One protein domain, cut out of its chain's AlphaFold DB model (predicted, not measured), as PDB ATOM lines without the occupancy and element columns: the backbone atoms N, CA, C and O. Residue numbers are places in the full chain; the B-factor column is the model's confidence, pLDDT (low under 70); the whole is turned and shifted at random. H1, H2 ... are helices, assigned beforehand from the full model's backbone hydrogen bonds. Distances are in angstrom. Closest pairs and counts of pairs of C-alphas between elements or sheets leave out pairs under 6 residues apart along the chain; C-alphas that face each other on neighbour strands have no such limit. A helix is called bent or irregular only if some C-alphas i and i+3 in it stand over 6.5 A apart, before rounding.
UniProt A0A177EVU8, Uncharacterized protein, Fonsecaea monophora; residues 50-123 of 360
ATOM      1  N   PRO A  50     -37.638 -16.265 -31.607       94.19
ATOM      2  CA  PRO A  50     -37.314 -17.552 -30.991       94.19
ATOM      3  C   PRO A  50     -38.165 -18.716 -31.510       94.19
ATOM      4  O   PRO A  50     -37.652 -19.802 -31.747       94.19
ATOM      5  N   HIS A  51     -39.467 -18.499 -31.710       93.94
ATOM      6  CA  HIS A  51     -40.374 -19.568 -32.116       93.94
ATOM      7  C   HIS A  51     -40.131 -20.075 -33.554       93.94
ATOM      8  O   HIS A  51     -39.879 -21.271 -33.706       93.94
ATOM      9  N   PRO A  52     -40.106 -19.225 -34.600       93.19
ATOM     10  CA  PRO A  52     -39.731 -19.656 -35.950       93.19
ATOM     11  C   PRO A  52     -38.333 -20.277 -36.030       93.19
ATOM     12  O   PRO A  52     -38.150 -21.275 -36.726       93.19
ATOM     13  N   GLN A  53     -37.368 -19.734 -35.280       94.38
ATOM     14  CA  GLN A  53     -36.012 -20.277 -35.228       94.38
ATOM     15  C   GLN A  53     -35.986 -21.693 -34.628       94.38
ATOM     16  O   GLN A  53     -35.327 -22.574 -35.177       94.38
ATOM     17  N   LEU A  54     -36.737 -21.939 -33.548       95.19
ATOM     18  CA  LEU A  54     -36.858 -23.272 -32.954       95.19
ATOM     19  C   LEU A  54     -37.446 -24.274 -33.955       95.19
ATOM     20  O   LEU A  54     -36.904 -25.363 -34.113       95.19
ATOM     21  N   LEU A  55     -38.528 -23.911 -34.650       94.81
ATOM     22  CA  LEU A  55     -39.152 -24.790 -35.647       94.81
ATOM     23  C   LEU A  55     -38.184 -25.152 -36.780       94.81
ATOM     24  O   LEU A  55     -38.143 -26.303 -37.215       94.81
ATOM     25  N   TYR A  56     -37.389 -24.182 -37.236       94.69
ATOM     26  CA  TYR A  56     -36.357 -24.416 -38.241       94.69
ATOM     27  C   TYR A  56     -35.290 -25.406 -37.754       94.69
ATOM     28  O   TYR A  56     -34.913 -26.323 -38.487       94.69
ATOM     29  N   GLU A  57     -34.817 -25.255 -36.516       96.50
ATOM     30  CA  GLU A  57     -33.812 -26.154 -35.944       96.50
ATOM     31  C   GLU A  57     -34.361 -27.561 -35.694       96.50
ATOM     32  O   GLU A  57     -33.676 -28.528 -36.019       96.50
ATOM     33  N   ILE A  58     -35.610 -27.692 -35.234       96.81
ATOM     34  CA  ILE A  58     -36.286 -28.993 -35.094       96.81
ATOM     35  C   ILE A  58     -36.384 -29.694 -36.447       96.81
ATOM     36  O   ILE A  58     -36.070 -30.875 -36.544       96.81
ATOM     37  N   ALA A  59     -36.771 -28.981 -37.508       96.44
ATOM     38  CA  ALA A  59     -36.854 -29.564 -38.846       96.44
ATOM     39  C   ALA A  59     -35.485 -30.054 -39.352       96.44
ATOM     40  O   ALA A  59     -35.395 -31.089 -40.015       96.44
ATOM     41  N   LYS A  60     -34.411 -29.326 -39.025       96.75
ATOM     42  CA  LYS A  60     -33.043 -29.724 -39.368       96.75
ATOM     43  C   LYS A  60     -32.591 -30.957 -38.579       96.75
ATOM     44  O   LYS A  60     -32.014 -31.861 -39.176       96.75
ATOM     45  N   GLU A  61     -32.865 -30.989 -37.279       97.06
ATOM     46  CA  GLU A  61     -32.524 -32.106 -36.391       97.06
ATOM     47  C   GLU A  61     -33.301 -33.371 -36.768       97.06
ATOM     48  O   GLU A  61     -32.712 -34.434 -36.921       97.06
ATOM     49  N   ARG A  62     -34.604 -33.241 -37.034       96.62
ATOM     50  CA  ARG A  62     -35.455 -34.319 -37.551       96.62
ATOM     51  C   ARG A  62     -34.851 -34.954 -38.799       96.62
ATOM     52  O   ARG A  62     -34.713 -36.168 -38.849       96.62
ATOM     53  N   LYS A  63     -34.467 -34.136 -39.785       95.69
ATOM     54  CA  LYS A  63     -33.845 -34.631 -41.019       95.69
ATOM     55  C   LYS A  63     -32.547 -35.392 -40.733       95.69
ATOM     56  O   LYS A  63     -32.288 -36.413 -41.352       95.69
ATOM     57  N   TRP A  64     -31.738 -34.900 -39.798       96.31
ATOM     58  CA  TRP A  64     -30.499 -35.573 -39.416       96.31
ATOM     59  C   TRP A  64     -30.761 -36.924 -38.734       96.31
ATOM     60  O   TRP A  64     -30.111 -37.909 -39.069       96.31
ATOM     61  N   LEU A  65     -31.768 -36.995 -37.858       95.38
ATOM     62  CA  LEU A  65     -32.206 -38.245 -37.235       95.38
ATOM     63  C   LEU A  65     -32.779 -39.231 -38.261       95.38
ATOM     64  O   LEU A  65     -32.506 -40.420 -38.154       95.38
ATOM     65  N   GLU A  66     -33.534 -38.762 -39.258       94.12
ATOM     66  CA  GLU A  66     -34.028 -39.593 -40.369       94.12
ATOM     67  C   GLU A  66     -32.876 -40.174 -41.212       94.12
ATOM     68  O   GLU A  66     -32.960 -41.322 -41.649       94.12
ATOM     69  N   ASP A  67     -31.802 -39.403 -41.419       94.25
ATOM     70  CA  ASP A  67     -30.635 -39.826 -42.201       94.25
ATOM     71  C   ASP A  67     -29.714 -40.796 -41.421       94.25
ATOM     72  O   ASP A  67     -29.123 -41.696 -42.022       94.25
ATOM     73  N   GLU A  68     -29.558 -40.625 -40.100       94.00
ATOM     74  CA  GLU A  68     -28.606 -41.404 -39.282       94.00
ATOM     75  C   GLU A  68     -29.242 -42.612 -38.574       94.00
ATOM     76  O   GLU A  68     -28.655 -43.699 -38.532       94.00
ATOM     77  N   LEU A  69     -30.458 -42.466 -38.039       86.81
ATOM     78  CA  LEU A  69     -31.176 -43.562 -37.392       86.81
ATOM     79  C   LEU A  69     -31.964 -44.332 -38.449       86.81
ATOM     80  O   LEU A  69     -33.125 -44.049 -38.729       86.81
ATOM     81  N   PHE A  70     -31.348 -45.386 -38.987       75.50
ATOM     82  CA  PHE A  70     -32.007 -46.312 -39.920       75.50
ATOM     83  C   PHE A  70     -33.308 -46.917 -39.355       75.50
ATOM     84  O   PHE A  70     -34.191 -47.336 -40.099       75.50
ATOM     85  N   THR A  71     -33.435 -46.970 -38.025       77.88
ATOM     86  CA  THR A  71     -34.664 -47.392 -37.349       77.88
ATOM     87  C   THR A  71     -35.451 -46.159 -36.964       77.88
ATOM     88  O   THR A  71     -35.081 -45.512 -35.993       77.88
ATOM     89  N   SER A  72     -36.528 -45.866 -37.693       76.69
ATOM     90  CA  SER A  72     -37.466 -44.784 -37.396       76.69
ATOM     91  C   SER A  72     -38.010 -44.928 -35.968       76.69
ATOM     92  O   SER A  72     -38.863 -45.792 -35.733       76.69
ATOM     93  N   PRO A  73     -37.549 -44.111 -35.002       77.81
ATOM     94  CA  PRO A  73     -38.219 -43.995 -33.720       77.81
ATOM     95  C   PRO A  73     -39.682 -43.631 -33.974       77.81
ATOM     96  O   PRO A  73     -39.973 -42.775 -34.807       77.81
ATOM     97  N   ASN A  74     -40.611 -44.225 -33.225       86.94
ATOM     98  CA  ASN A  74     -42.028 -43.861 -33.327       86.94
ATOM     99  C   ASN A  74     -42.298 -42.384 -32.964       86.94
ATOM    100  O   ASN A  74     -43.417 -41.921 -33.151       86.94
ATOM    101  N   ASP A  75     -41.292 -41.651 -32.466       93.50
ATOM    102  CA  ASP A  75     -41.397 -40.241 -32.100       93.50
ATOM    103  C   ASP A  75     -40.125 -39.430 -32.444       93.50
ATOM    104  O   ASP A  75     -39.458 -38.865 -31.576       93.50
ATOM    105  N   ILE A  76     -39.743 -39.400 -33.730       95.12
ATOM    106  CA  ILE A  76     -38.605 -38.582 -34.217       95.12
ATOM    107  C   ILE A  76     -38.784 -37.112 -33.828       95.12
ATOM    108  O   ILE A  76     -37.819 -36.451 -33.445       95.12
ATOM    109  N   ASP A  77     -40.013 -36.603 -33.911       95.25
ATOM    110  CA  ASP A  77     -40.312 -35.199 -33.647       95.25
ATOM    111  C   ASP A  77     -40.052 -34.829 -32.178       95.25
ATOM    112  O   ASP A  77     -39.460 -33.778 -31.909       95.25
ATOM    113  N   GLN A  78     -40.412 -35.694 -31.222       95.25
ATOM    114  CA  GLN A  78     -40.107 -35.469 -29.808       95.25
ATOM    115  C   GLN A  78     -38.604 -35.522 -29.523       95.25
ATOM    116  O   GLN A  78     -38.102 -34.673 -28.780       95.25
ATOM    117  N   VAL A  79     -37.876 -36.472 -30.123       95.38
ATOM    118  CA  VAL A  79     -36.414 -36.574 -29.958       95.38
ATOM    119  C   VAL A  79     -35.722 -35.339 -30.542       95.38
ATOM    120  O   VAL A  79     -34.911 -34.713 -29.859       95.38
ATOM    121  N   ALA A  80     -36.101 -34.921 -31.753       96.44
ATOM    122  CA  ALA A  80     -35.573 -33.720 -32.398       96.44
ATOM    123  C   ALA A  80     -35.821 -32.462 -31.550       96.44
ATOM    124  O   ALA A  80     -34.908 -31.668 -31.311       96.44
ATOM    125  N   TYR A  81     -37.046 -32.294 -31.045       96.75
ATOM    126  CA  TYR A  81     -37.387 -31.192 -30.150       96.75
ATOM    127  C   TYR A  81     -36.526 -31.195 -28.880       96.75
ATOM    128  O   TYR A  81     -36.007 -30.146 -28.484       96.75
ATOM    129  N   GLN A  82     -36.354 -32.357 -28.247       96.19
ATOM    130  CA  GLN A  82     -35.609 -32.476 -26.999       96.19
ATOM    131  C   GLN A  82     -34.117 -32.165 -27.199       96.19
ATOM    132  O   GLN A  82     -33.563 -31.378 -26.428       96.19
ATOM    133  N   ASN A  83     -33.504 -32.656 -28.281       96.62
ATOM    134  CA  ASN A  83     -32.115 -32.349 -28.643       96.62
ATOM    135  C   ASN A  83     -31.893 -30.841 -28.848       96.62
ATOM    136  O   ASN A  83     -30.965 -30.247 -28.281       96.62
ATOM    137  N   VAL A  84     -32.767 -30.191 -29.624       97.19
ATOM    138  CA  VAL A  84     -32.669 -28.745 -29.883       97.19
ATOM    139  C   VAL A  84     -32.858 -27.953 -28.590       97.19
ATOM    140  O   VAL A  84     -32.082 -27.037 -28.298       97.19
ATOM    141  N   LYS A  85     -33.836 -28.335 -27.760       95.94
ATOM    142  CA  LYS A  85     -34.074 -27.709 -26.456       95.94
ATOM    143  C   LYS A  85     -32.860 -27.827 -25.537       95.94
ATOM    144  O   LYS A  85     -32.456 -26.827 -24.945       95.94
ATOM    145  N   GLU A  86     -32.257 -29.007 -25.425       95.88
ATOM    146  CA  GLU A  86     -31.059 -29.228 -24.605       95.88
ATOM    147  C   GLU A  86     -29.878 -28.376 -25.078       95.88
ATOM    148  O   GLU A  86     -29.199 -27.741 -24.263       95.88
ATOM    149  N   SER A  87     -29.686 -28.267 -26.394       96.56
ATOM    150  CA  SER A  87     -28.692 -27.367 -26.987       96.56
ATOM    151  C   SER A  87     -28.961 -25.900 -26.625       96.56
ATOM    152  O   SER A  87     -28.049 -25.190 -26.190       96.56
ATOM    153  N   TRP A  88     -30.213 -25.440 -26.706       95.75
ATOM    154  CA  TRP A  88     -30.591 -24.066 -26.349       95.75
ATOM    155  C   TRP A  88     -30.436 -23.773 -24.858       95.75
ATOM    156  O   TRP A  88     -30.039 -22.662 -24.489       95.75
ATOM    157  N   VAL A  89     -30.725 -24.748 -23.994       93.31
ATOM    158  CA  VAL A  89     -30.473 -24.659 -22.549       93.31
ATOM    159  C   VAL A  89     -28.972 -24.527 -22.290       93.31
ATOM    160  O   VAL A  89     -28.556 -23.605 -21.586       93.31
ATOM    161  N   LYS A  90     -28.140 -25.359 -22.931       93.38
ATOM    162  CA  LYS A  90     -26.671 -25.307 -22.816       93.38
ATOM    163  C   LYS A  90     -26.092 -23.973 -23.293       93.38
ATOM    164  O   LYS A  90     -25.181 -23.432 -22.668       93.38
ATOM    165  N   GLN A  91     -26.644 -23.417 -24.370       92.62
ATOM    166  CA  GLN A  91     -26.264 -22.105 -24.903       92.62
ATOM    167  C   GLN A  91     -26.859 -20.931 -24.113       92.62
ATOM    168  O   GLN A  91     -26.576 -19.776 -24.429       92.62
ATOM    169  N   LYS A  92     -27.670 -21.207 -23.081       90.00
ATOM    170  CA  LYS A  92     -28.361 -20.200 -22.266       90.00
ATOM    171  C   LYS A  92     -29.251 -19.271 -23.103       90.00
ATOM    172  O   LYS A  92     -29.424 -18.095 -22.787       90.00
ATOM    173  N   ILE A  93     -29.804 -19.815 -24.182       91.88
ATOM    174  CA  ILE A  93     -30.794 -19.168 -25.043       91.88
ATOM    175  C   ILE A  93     -32.201 -19.467 -24.515       91.88
ATOM    176  O   ILE A  93     -33.070 -18.592 -24.528       91.88
ATOM    177  N   TRP A  94     -32.409 -20.690 -24.016       93.44
ATOM    178  CA  TRP A  94     -33.679 -21.130 -23.454       93.44
ATOM    179  C   TRP A  94     -33.990 -20.417 -22.133       93.44
ATOM    180  O   TRP A  94     -33.186 -20.449 -21.200       93.44
ATOM    181  N   ASN A  95     -35.174 -19.809 -22.031       91.81
ATOM    182  CA  ASN A  95     -35.669 -19.275 -20.764       91.81
ATOM    183  C   ASN A  95     -36.340 -20.404 -19.957       91.81
ATOM    184  O   ASN A  95     -37.292 -21.000 -20.463       91.81
ATOM    185  N   PRO A  96     -35.924 -20.689 -18.708       90.12
ATOM    186  CA  PRO A  96     -36.584 -21.695 -17.872       90.12
ATOM    187  C   PRO A  96     -38.059 -21.380 -17.571       90.12
ATOM    188  O   PRO A  96     -38.815 -22.289 -17.245       90.12
ATOM    189  N   GLU A  97     -38.495 -20.124 -17.711       91.62
ATOM    190  CA  GLU A  97     -39.910 -19.743 -17.583       91.62
ATOM    191  C   GLU A  97     -40.778 -20.229 -18.761       91.62
ATOM    192  O   GLU A  97     -42.005 -20.179 -18.682       91.62
ATOM    193  N   TRP A  98     -40.178 -20.684 -19.866       93.12
ATOM    194  CA  TRP A  98     -40.920 -21.244 -20.994       93.12
ATOM    195  C   TRP A  98     -41.395 -22.668 -20.669       93.12
ATOM    196  O   TRP A  98     -40.593 -23.589 -20.515       93.12
ATOM    197  N   THR A  99     -42.716 -22.865 -20.613       90.00
ATOM    198  CA  THR A  99     -43.386 -24.126 -20.231       90.00
ATOM    199  C   THR A  99     -43.330 -25.235 -21.284       90.00
ATOM    200  O   THR A  99     -43.732 -26.361 -21.007       90.00
ATOM    201  N   GLY A 100     -42.828 -24.951 -22.486       89.88
ATOM    202  CA  GLY A 100     -42.707 -25.933 -23.567       89.88
ATOM    203  C   GLY A 100     -42.503 -25.292 -24.934       89.88
ATOM    204  O   GLY A 100     -41.800 -25.840 -25.771       89.88
ATOM    205  N   MET A 101     -43.019 -24.087 -25.147       92.81
ATOM    206  CA  MET A 101     -42.768 -23.334 -26.374       92.81
ATOM    207  C   MET A 101     -42.071 -22.018 -26.044       92.81
ATOM    208  O   MET A 101     -42.405 -21.393 -25.034       92.81
ATOM    209  N   PRO A 102     -41.095 -21.595 -26.862       94.25
ATOM    210  CA  PRO A 102     -40.465 -20.306 -26.685       94.25
ATOM    211  C   PRO A 102     -41.482 -19.203 -26.981       94.25
ATOM    212  O   PRO A 102     -42.335 -19.347 -27.857       94.25
ATOM    213  N   GLY A 103     -41.403 -18.104 -26.235       90.62
ATOM    214  CA  GLY A 103     -42.232 -16.929 -26.499       90.62
ATOM    215  C   GLY A 103     -41.777 -16.141 -27.734       90.62
ATOM    216  O   GLY A 103     -40.779 -16.463 -28.379       90.62
ATOM    217  N   ASP A 104     -42.460 -15.030 -28.006       89.25
ATOM    218  CA  ASP A 104     -42.169 -14.159 -29.157       89.25
ATOM    219  C   ASP A 104     -40.928 -13.268 -28.967       89.25
ATOM    220  O   ASP A 104     -40.529 -12.527 -29.862       89.25
ATOM    221  N   THR A 105     -40.318 -13.273 -27.784       90.19
ATOM    222  CA  THR A 105     -39.264 -12.323 -27.407       90.19
ATOM    223  C   THR A 105     -38.031 -13.071 -26.926       90.19
ATOM    224  O   THR A 105     -38.132 -13.954 -26.072       90.19
ATOM    225  N   TRP A 106     -36.852 -12.707 -27.437       90.25
ATOM    226  CA  TRP A 106     -35.598 -13.272 -26.940       90.25
ATOM    227  C   TRP A 106     -35.358 -12.874 -25.483       90.25
ATOM    228  O   TRP A 106     -35.667 -11.750 -25.075       90.25
ATOM    229  N   MET A 107     -34.704 -13.744 -24.703       85.50
ATOM    230  CA  MET A 107     -34.281 -13.388 -23.338       85.50
ATOM    231  C   MET A 107     -33.487 -12.082 -23.304       85.50
ATOM    232  O   MET A 107     -33.634 -11.284 -22.375       85.50
ATOM    233  N   HIS A 108     -32.659 -11.847 -24.328       81.25
ATOM    234  CA  HIS A 108     -31.800 -10.680 -24.346       81.25
ATOM    235  C   HIS A 108     -32.523  -9.364 -24.641       81.25
ATOM    236  O   HIS A 108     -32.085  -8.307 -24.184       81.25
ATOM    237  N   GLU A 109     -33.655  -9.427 -25.339       85.50
ATOM    238  CA  GLU A 109     -34.531  -8.275 -25.556       85.50
ATOM    239  C   GLU A 109     -35.255  -7.895 -24.257       85.50
ATOM    240  O   GLU A 109     -35.364  -6.714 -23.933       85.50
ATOM    241  N   ARG A 110     -35.683  -8.886 -23.459       82.62
ATOM    242  CA  ARG A 110     -36.415  -8.644 -22.203       82.62
ATOM    243  C   ARG A 110     -35.534  -8.068 -21.097       82.62
ATOM    244  O   ARG A 110     -35.964  -7.191 -20.352       82.62
ATOM    245  N   LEU A 111     -34.313  -8.576 -20.955       76.81
ATOM    246  CA  LEU A 111     -33.433  -8.182 -19.851       76.81
ATOM    247  C   LEU A 111     -32.595  -6.938 -20.171       76.81
ATOM    248  O   LEU A 111     -32.074  -6.302 -19.254       76.81
ATOM    249  N   GLY A 112     -32.509  -6.539 -21.442       74.25
ATOM    250  CA  GLY A 112     -31.560  -5.532 -21.895       74.25
ATOM    251  C   GLY A 112     -30.127  -6.059 -21.772       74.25
ATOM    252  O   GLY A 112     -29.737  -6.660 -20.769       74.25
ATOM    253  N   ILE A 113     -29.310  -5.815 -22.795       72.69
ATOM    254  CA  ILE A 113     -27.964  -6.404 -22.941       72.69
ATOM    255  C   ILE A 113     -27.100  -6.237 -21.669       72.69
ATOM    256  O   ILE A 113     -26.337  -7.132 -21.308       72.69
ATOM    257  N   GLY A 114     -27.282  -5.139 -20.926       70.81
ATOM    258  CA  GLY A 114     -26.545  -4.854 -19.690       70.81
ATOM    259  C   GLY A 114     -26.920  -5.689 -18.454       70.81
ATOM    260  O   GLY A 114     -26.080  -5.836 -17.568       70.81
ATOM    261  N   LYS A 115     -28.136  -6.249 -18.348       70.81
ATOM    262  CA  LYS A 115     -28.522  -7.059 -17.165       70.81
ATOM    263  C   LYS A 115     -28.212  -8.542 -17.335       70.81
ATOM    264  O   LYS A 115     -27.988  -9.232 -16.345       70.81
ATOM    265  N   ILE A 116     -28.149  -9.015 -18.574       69.69
ATOM    266  CA  ILE A 116     -27.895 -10.421 -18.909       69.69
ATOM    267  C   ILE A 116     -26.493 -10.842 -18.472       69.69
ATOM    268  O   ILE A 116     -26.327 -11.886 -17.853       69.69
ATOM    269  N   GLN A 117     -25.488  -9.995 -18.723       68.50
ATOM    270  CA  GLN A 117     -24.119 -10.267 -18.281       68.50
ATOM    271  C   GLN A 117     -24.034 -10.359 -16.756       68.50
ATOM    272  O   GLN A 117     -23.313 -11.201 -16.233       68.50
ATOM    273  N   ARG A 118     -24.819  -9.545 -16.035       68.12
ATOM    274  CA  ARG A 118     -24.855  -9.591 -14.572       68.12
ATOM    275  C   ARG A 118     -25.477 -10.894 -14.074       68.12
ATOM    276  O   ARG A 118     -24.868 -11.539 -13.238       68.12
ATOM    277  N   LEU A 119     -26.614 -11.314 -14.632       67.31
ATOM    278  CA  LEU A 119     -27.262 -12.572 -14.243       67.31
ATOM    279  C   LEU A 119     -26.406 -13.804 -14.565       67.31
ATOM    280  O   LEU A 119     -26.401 -14.747 -13.783       67.31
ATOM    281  N   PHE A 120     -25.633 -13.784 -15.656       65.00
ATOM    282  CA  PHE A 120     -24.716 -14.883 -15.971       65.00
ATOM    283  C   PHE A 120     -23.450 -14.925 -15.118       65.00
ATOM    284  O   PHE A 120     -22.851 -15.991 -15.026       65.00
ATOM    285  N   LEU A 121     -23.044 -13.802 -14.520       67.00
ATOM    286  CA  LEU A 121     -21.874 -13.731 -13.639       67.00
ATOM    287  C   LEU A 121     -22.225 -13.964 -12.165       67.00
ATOM    288  O   LEU A 121     -21.352 -14.364 -11.407       67.00
ATOM    289  N   THR A 122     -23.466 -13.690 -11.748       60.00
ATOM    290  CA  THR A 122     -23.877 -13.795 -10.335       60.00
ATOM    291  C   THR A 122     -24.700 -15.033 -10.011       60.00
ATOM    292  O   THR A 122     -24.963 -15.280  -8.841       60.00
ATOM    293  N   ALA A 123     -25.171 -15.776 -11.011       54.62
ATOM    294  CA  ALA A 123     -25.803 -17.060 -10.761       54.62
ATOM    295  C   ALA A 123     -24.724 -18.144 -10.753       54.62
ATOM    296  O   ALA A 123     -24.156 -18.450 -11.805       54.62
TER     297      ALA A 123
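AT A GLANCE: This is residues 50 to 123 of the 360 residues of an uncharacterized protein of Fonsecaea monophora (UniProt A0A177EVU8). The two longer helices, H1 and H2, pack on each other at a steep angle, running opposite ways, with residues 67 to 72, the last two of H1 and the first part of the loop that leads to H2, sticking out at one end. From H2 a long stretch without a named element, residues 91 to 106, leads to two shorter helices, H3 and H4, which lie at the far end of the length from that loop. The printed part has 74 residues with four named helices, H1, H2, H3 and H4 in that order, no named strand, and the class all helix. The whole is loose, with a radius of gyration of the C-alphas of 14.8 A, and its C-alphas span 46 by 23 by 18 A in the outline of a rod.

HOW THE PARTS SIT: Begin with H1, residues 50 to 68, and go on to H2, residues 76 to 90; the two touch, with 18 pairs of C-alphas within 8 A. Look for their closest C-alphas at Arg 62 and Ala 80, 5.2 A apart. Their lines stand at a steep tilt of 57 degrees, and they run opposite ways. Next comes H3, residues 107 to 111, which is apart from both H1 and H2. H4, residues 113 to 122, is apart from H1 and H2 as well. H3 and H4 are close but not clearly touching; their closest C-alphas, those of His 108 and Ile 116, are 6.7 A apart. In the backbones of H1, H2 and H3 you will find every O i to N i+4 pair within hydrogen-bond range, and in H4 4 of 6.

IN THESE COORDINATES: Find C-alpha 50 at (-37.314, -17.552, -30.991); from there H1, the longest helix with 19 residues, runs 26.7 A to C-alpha 68. Find C-alpha 76 at (-38.605, -38.582, -34.217), where H2 begins, and go 21.2 A to C-alpha 90. H3 takes you from Met 107 to Leu 111. H4 covers 15.2 A from C-alpha 113 and ends at C-alpha 122, at (-23.877, -13.795, -10.335). It is neither bent nor irregular, but only just: C-alphas 114 and 117 are 6.1 A apart.

THE WHOLE: The two C-alphas farthest apart are those of Thr 71 and Gly 114, 46.8 A. The printed part has no cut. H1 to H2 is a short link of 7 residues, H2 to H3 a long one of 16, and H3 to H4 a tight one of 1 residue. Residues 67 to 72, of which 67 and 68 belong to H1, stand free. Read the B-factor column for the model's confidence: the mean pLDDT of the printed part is 87.9, and residues 116 to 123 are under 70.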